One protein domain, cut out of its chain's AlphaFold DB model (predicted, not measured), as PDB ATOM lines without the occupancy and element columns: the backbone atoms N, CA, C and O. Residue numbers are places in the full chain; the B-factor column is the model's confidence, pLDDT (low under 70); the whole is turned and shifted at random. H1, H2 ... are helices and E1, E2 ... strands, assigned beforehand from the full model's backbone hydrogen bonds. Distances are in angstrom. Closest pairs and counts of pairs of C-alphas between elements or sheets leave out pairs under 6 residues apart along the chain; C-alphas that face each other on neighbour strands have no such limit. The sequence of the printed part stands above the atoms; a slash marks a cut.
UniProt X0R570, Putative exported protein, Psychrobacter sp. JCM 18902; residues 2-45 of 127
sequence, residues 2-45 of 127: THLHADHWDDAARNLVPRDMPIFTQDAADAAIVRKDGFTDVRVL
ATOM      1  N   THR A   2      -3.532  29.654  18.098       92.56
ATOM      2  CA  THR A   2      -3.307  30.338  16.809       92.56
ATOM      3  C   THR A   2      -3.320  31.855  16.973       92.56
ATOM      4  O   THR A   2      -2.519  32.523  16.332       92.56
ATOM      5  N   HIS A   3      -4.174  32.361  17.863       92.94
ATOM      6  CA  HIS A   3      -4.222  33.729  18.382       92.94
ATOM      7  C   HIS A   3      -5.110  33.757  19.644       92.94
ATOM      8  O   HIS A   3      -5.592  32.702  20.068       92.94
ATOM      9  N   LEU A   4      -5.294  34.926  20.268       92.75
ATOM     10  CA  LEU A   4      -5.960  35.076  21.573       92.75
ATOM     11  C   LEU A   4      -7.363  35.710  21.518       92.75
ATOM     12  O   LEU A   4      -7.798  36.291  22.512       92.75
ATOM     13  N   HIS A   5      -8.087  35.616  20.398       92.31
ATOM     14  CA  HIS A   5      -9.508  35.991  20.405       92.31
ATOM     15  C   HIS A   5     -10.318  35.040  21.290       92.31
ATOM     16  O   HIS A   5      -9.933  33.892  21.515       92.31
ATOM     17  N   ALA A   6     -11.424  35.541  21.842       87.50
ATOM     18  CA  ALA A   6     -12.168  34.862  22.903       87.50
ATOM     19  C   ALA A   6     -12.787  33.526  22.461       87.50
ATOM     20  O   ALA A   6     -12.909  32.616  23.271       87.50
ATOM     21  N   ASP A   7     -13.129  33.383  21.184       86.00
ATOM     22  CA  ASP A   7     -13.599  32.138  20.574       86.00
ATOM     23  C   ASP A   7     -12.488  31.079  20.409       86.00
ATOM     24  O   ASP A   7     -12.778  29.903  20.192       86.00
ATOM     25  N   HIS A   8     -11.222  31.464  20.613       86.06
ATOM     26  CA  HIS A   8     -10.058  30.572  20.643       86.06
ATOM     27  C   HIS A   8      -9.416  30.439  22.036       86.06
ATOM     28  O   HIS A   8      -8.790  29.413  22.323       86.06
ATOM     29  N   TRP A   9      -9.545  31.454  22.898       93.75
ATOM     30  CA  TRP A   9      -8.960  31.516  24.243       93.75
ATOM     31  C   TRP A   9      -9.899  32.191  25.257       93.75
ATOM     32  O   TRP A   9      -9.740  33.355  25.631       93.75
ATOM     33  N   ASP A  10     -10.896  31.441  25.718       93.06
ATOM     34  CA  ASP A  10     -11.926  31.926  26.634       93.06
ATOM     35  C   ASP A  10     -11.505  31.888  28.121       93.06
ATOM     36  O   ASP A  10     -10.397  31.484  28.493       93.06
ATOM     37  N   ASP A  11     -12.384  32.369  29.006       92.81
ATOM     38  CA  ASP A  11     -12.160  32.324  30.460       92.81
ATOM     39  C   ASP A  11     -12.095  30.885  30.994       92.81
ATOM     40  O   ASP A  11     -11.356  30.607  31.941       92.81
ATOM     41  N   ALA A  12     -12.858  29.957  30.413       93.88
ATOM     42  CA  ALA A  12     -12.878  28.573  30.868       93.88
ATOM     43  C   ALA A  12     -11.522  27.902  30.616       93.88
ATOM     44  O   ALA A  12     -10.939  27.332  31.540       93.88
ATOM     45  N   ALA A  13     -10.964  28.031  29.411       91.38
ATOM     46  CA  ALA A  13      -9.644  27.514  29.072       91.38
ATOM     47  C   ALA A  13      -8.550  28.147  29.946       91.38
ATOM     48  O   ALA A  13      -7.705  27.433  30.496       91.38
ATOM     49  N   ARG A  14      -8.617  29.468  30.163       92.44
ATOM     50  CA  ARG A  14      -7.689  30.196  31.043       92.44
ATOM     51  C   ARG A  14      -7.717  29.732  32.492       92.44
ATOM     52  O   ARG A  14      -6.703  29.863  33.172       92.44
ATOM     53  N   ASN A  15      -8.832  29.197  32.977       92.81
ATOM     54  CA  ASN A  15      -8.983  28.802  34.379       92.81
ATOM     55  C   ASN A  15      -8.865  27.291  34.619       92.81
ATOM     56  O   ASN A  15      -8.452  26.890  35.706       92.81
ATOM     57  N   LEU A  16      -9.210  26.462  33.631       95.44
ATOM     58  CA  LEU A  16      -9.347  25.013  33.801       95.44
ATOM     59  C   LEU A  16      -8.187  24.200  33.219       95.44
ATOM     60  O   LEU A  16      -7.966  23.071  33.658       95.44
ATOM     61  N   VAL A  17      -7.444  24.726  32.239       96.50
ATOM     62  CA  VAL A  17      -6.315  23.982  31.658       96.50
ATOM     63  C   VAL A  17      -5.167  23.900  32.681       96.50
ATOM     64  O   VAL A  17      -4.817  24.919  33.285       96.50
ATOM     65  N   PRO A  18      -4.543  22.717  32.874       97.62
ATOM     66  CA  PRO A  18      -3.403  22.562  33.772       97.62
ATOM     67  C   PRO A  18      -2.266  23.537  33.453       97.62
ATOM     68  O   PRO A  18      -1.897  23.722  32.293       97.62
ATOM     69  N   ARG A  19      -1.686  24.149  34.491       96.94
ATOM     70  CA  ARG A  19      -0.662  25.200  34.344       96.94
ATOM     71  C   ARG A  19       0.658  24.698  33.759       96.94
ATOM     72  O   ARG A  19       1.420  25.492  33.219       96.94
ATOM     73  N   ASP A  20       0.912  23.401  33.849       97.31
ATOM     74  CA  ASP A  20       2.069  22.703  33.286       97.31
ATOM     75  C   ASP A  20       1.819  22.137  31.876       97.31
ATOM     76  O   ASP A  20       2.722  21.549  31.278       97.31
ATOM     77  N   MET A  21       0.618  22.320  31.314       97.88
ATOM     78  CA  MET A  21       0.323  21.926  29.938       97.88
ATOM     79  C   MET A  21       1.229  22.693  28.960       97.88
ATOM     80  O   MET A  21       1.247  23.924  29.002       97.88
ATOM     81  N   PRO A  22       1.921  22.016  28.020       98.00
ATOM     82  CA  PRO A  22       2.665  22.700  26.970       98.00
ATOM     83  C   PRO A  22       1.728  23.497  26.051       98.00
ATOM     84  O   PRO A  22       0.922  22.915  25.321       98.00
ATOM     85  N   ILE A  23       1.868  24.823  26.041       97.88
ATOM     86  CA  ILE A  23       1.113  25.725  25.168       97.88
ATOM     87  C   ILE A  23       2.027  26.296  24.087       97.88
ATOM     88  O   ILE A  23       3.031  26.951  24.361       97.88
ATOM     89  N   PHE A  24       1.640  26.082  22.832       98.31
ATOM     90  CA  PHE A  24       2.290  26.685  21.674       98.31
ATOM     91  C   PHE A  24       1.560  27.967  21.254       98.31
ATOM     92  O   PHE A  24       0.357  27.911  20.981       98.31
ATOM     93  N   THR A  25       2.264  29.099  21.182       98.25
ATOM     94  CA  THR A  25       1.704  30.412  20.793       98.25
ATOM     95  C   THR A  25       2.270  30.906  19.465       98.25
ATOM     96  O   THR A  25       3.335  30.453  19.032       98.25
ATOM     97  N   GLN A  26       1.570  31.839  18.811       97.50
ATOM     98  CA  GLN A  26       1.995  32.360  17.508       97.50
ATOM     99  C   GLN A  26       3.229  33.259  17.585       97.50
ATOM    100  O   GLN A  26       4.036  33.276  16.654       97.50
ATOM    101  N   ASP A  27       3.373  34.031  18.659       97.50
ATOM    102  CA  ASP A  27       4.471  34.965  18.849       97.50
ATOM    103  C   ASP A  27       4.755  35.206  20.342       97.50
ATOM    104  O   ASP A  27       4.188  34.555  21.230       97.50
ATOM    105  N   ALA A  28       5.706  36.102  20.605       97.81
ATOM    106  CA  ALA A  28       6.143  36.444  21.950       97.81
ATOM    107  C   ALA A  28       5.122  37.290  22.729       97.81
ATOM    108  O   ALA A  28       5.116  37.210  23.958       97.81
ATOM    109  N   ALA A  29       4.278  38.074  22.049       97.19
ATOM    110  CA  ALA A  29       3.256  38.890  22.699       97.19
ATOM    111  C   ALA A  29       2.166  37.985  23.282       97.19
ATOM    112  O   ALA A  29       1.892  38.049  24.483       97.19
ATOM    113  N   ASP A  30       1.672  37.039  22.482       97.75
ATOM    114  CA  ASP A  30       0.715  36.033  22.943       97.75
ATOM    115  C   ASP A  30       1.313  35.165  24.053       97.75
ATOM    116  O   ASP A  30       0.672  34.897  25.070       97.75
ATOM    117  N   ALA A  31       2.582  34.766  23.910       98.25
ATOM    118  CA  ALA A  31       3.270  33.993  24.939       98.25
ATOM    119  C   ALA A  31       3.358  34.738  26.275       98.25
ATOM    120  O   ALA A  31       3.303  34.113  27.333       98.25
ATOM    121  N   ALA A  32       3.541  36.059  26.251       98.19
ATOM    122  CA  ALA A  32       3.592  36.864  27.462       98.19
ATOM    123  C   ALA A  32       2.225  36.915  28.160       98.19
ATOM    124  O   ALA A  32       2.181  36.815  29.383       98.19
ATOM    125  N   ILE A  33       1.129  37.020  27.404       97.12
ATOM    126  CA  ILE A  33      -0.237  36.993  27.948       97.12
ATOM    127  C   ILE A  33      -0.539  35.620  28.556       97.12
ATOM    128  O   ILE A  33      -0.870  35.538  29.734       97.12
ATOM    129  N   VAL A  34      -0.294  34.536  27.817       97.62
ATOM    130  CA  VAL A  34      -0.519  33.168  28.315       97.62
ATOM    131  C   VAL A  34       0.320  32.876  29.570       97.62
ATOM    132  O   VAL A  34      -0.150  32.226  30.498       97.62
ATOM    133  N   ARG A  35       1.554  33.391  29.673       98.00
ATOM    134  CA  ARG A  35       2.338  33.267  30.918       98.00
ATOM    135  C   ARG A  35       1.752  34.072  32.078       98.00
ATOM    136  O   ARG A  35       1.817  33.605  33.211       98.00
ATOM    137  N   LYS A  36       1.175  35.253  31.821       97.00
ATOM    138  CA  LYS A  36       0.464  36.038  32.850       97.00
ATOM    139  C   LYS A  36      -0.778  35.308  33.366       97.00
ATOM    140  O   LYS A  36      -1.077  35.435  34.547       97.00
ATOM    141  N   ASP A  37      -1.413  34.486  32.530       95.75
ATOM    142  CA  ASP A  37      -2.507  33.594  32.939       95.75
ATOM    143  C   ASP A  37      -2.025  32.416  33.821       95.75
ATOM    144  O   ASP A  37      -2.838  31.650  34.335       95.75
ATOM    145  N   GLY A  38      -0.712  32.255  34.033       97.06
ATOM    146  CA  GLY A  38      -0.126  31.294  34.976       97.06
ATOM    147  C   GLY A  38       0.441  30.017  34.352       97.06
ATOM    148  O   GLY A  38       0.835  29.114  35.089       97.06
ATOM    149  N   PHE A  39       0.494  29.909  33.021       98.31
ATOM    150  CA  PHE A  39       1.082  28.750  32.339       98.31
ATOM    151  C   PHE A  39       2.613  28.783  32.376       98.31
ATOM    152  O   PHE A  39       3.235  29.818  32.118       98.31
ATOM    153  N   THR A  40       3.231  27.637  32.663       97.94
ATOM    154  CA  THR A  40       4.678  27.529  32.910       97.94
ATOM    155  C   THR A  40       5.459  26.988  31.711       97.94
ATOM    156  O   THR A  40       6.601  27.397  31.502       97.94
ATOM    157  N   ASP A  41       4.846  26.146  30.874       98.12
ATOM    158  CA  ASP A  41       5.443  25.634  29.634       98.12
ATOM    159  C   ASP A  41       4.812  26.306  28.406       98.12
ATOM    160  O   ASP A  41       3.893  25.787  27.776       98.12
ATOM    161  N   VAL A  42       5.308  27.501  28.070       98.38
ATOM    162  CA  VAL A  42       4.828  28.289  26.924       98.38
ATOM    163  C   VAL A  42       5.933  28.431  25.885       98.38
ATOM    164  O   VAL A  42       7.006  28.977  26.173       98.38
ATOM    165  N   ARG A  43       5.666  27.973  24.660       98.00
ATOM    166  CA  ARG A  43       6.639  27.859  23.566       98.00
ATOM    167  C   ARG A  43       6.156  28.630  22.341       98.00
ATOM    168  O   ARG A  43       5.077  28.364  21.821       98.00
ATOM    169  N   VAL A  44       6.969  29.554  21.841       98.06
ATOM    170  CA  VAL A  44       6.634  30.307  20.624       98.06
ATOM    171  C   VAL A  44       6.918  29.443  19.398       98.06
ATOM    172  O   VAL A  44       8.029  28.926  19.252       98.06
ATOM    173  N   LEU A  45       5.933  29.281  18.514       97.69
ATOM    174  CA  LEU A  45       6.137  28.612  17.234       97.69
ATOM    175  C   LEU A  45       6.771  29.553  16.213       97.69
ATOM    176  O   LEU A  45       6.410  30.720  16.086       97.69
TER     177      LEU A  45
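What this domain is: This is residues 2 to 45 of the 127 residues of the protein "Putative exported protein" of Psychrobacter sp. JCM 18902 (UniProt X0R570). A small two-strand parallel sheet, E1 beside E2, has helix H2 packed over one face, while the short helix H1 sits off to one side, joined to the sheet by residues 17 to 22. A stretch with no named element, residues 2 to 10, leads into H1. The printed part has 44 residues, with two named helices and two named strands in the order H1, E1, H2, E2; under half of the residues are in named elements, and the class is mixed, helices and strands. The whole is compact, with a radius of gyration of the C-alphas of 9.4 A, and rounded, spanning 23 by 22 by 14 A.

How they stand to each other: H1, residues 11 to 16, is only just apart from H2, residues 28 to 36, at a closest C-alpha distance of 8.2 A. E1, residues 23 to 25, and E2, residues 42 to 44, are parallel neighbours at 31 degrees; C-alphas 24 and 43 face each other at 4.9 A. N 43 and O 23 are within hydrogen-bond range at 2.8 A, as are N 25 and O 43 at 3.0 A. E1, H2 and E2 form a strand-helix-strand unit, two parallel strands joined through a helix, with a right-handed crossover. The closest C-alphas of H2 and E2 are those of Ala 31 and Val 42, 6.2 A apart; those of E1 and H2 are Thr 25 and Ala 31, 5.7 A apart. H1 and E2 are apart. In H1 and H2 every O i to N i+4 pair is within hydrogen-bond range.

Where its parts are: H1 begins at C-alpha 11, (-12.160, 32.324, 30.460), and measures 8.5 A. E1 measures 6.4 A, H2 12.3 A and E2 6.9 A. E2 ends at C-alpha 44, (6.634, 30.307, 20.624).

The domain as a whole: The two C-alphas farthest apart, those of Ala 12 and Leu 45, are 23.4 A apart. The printed part has no cut and no long link. Mean pLDDT of the printed part is 95.6, and no printed residue is under 70.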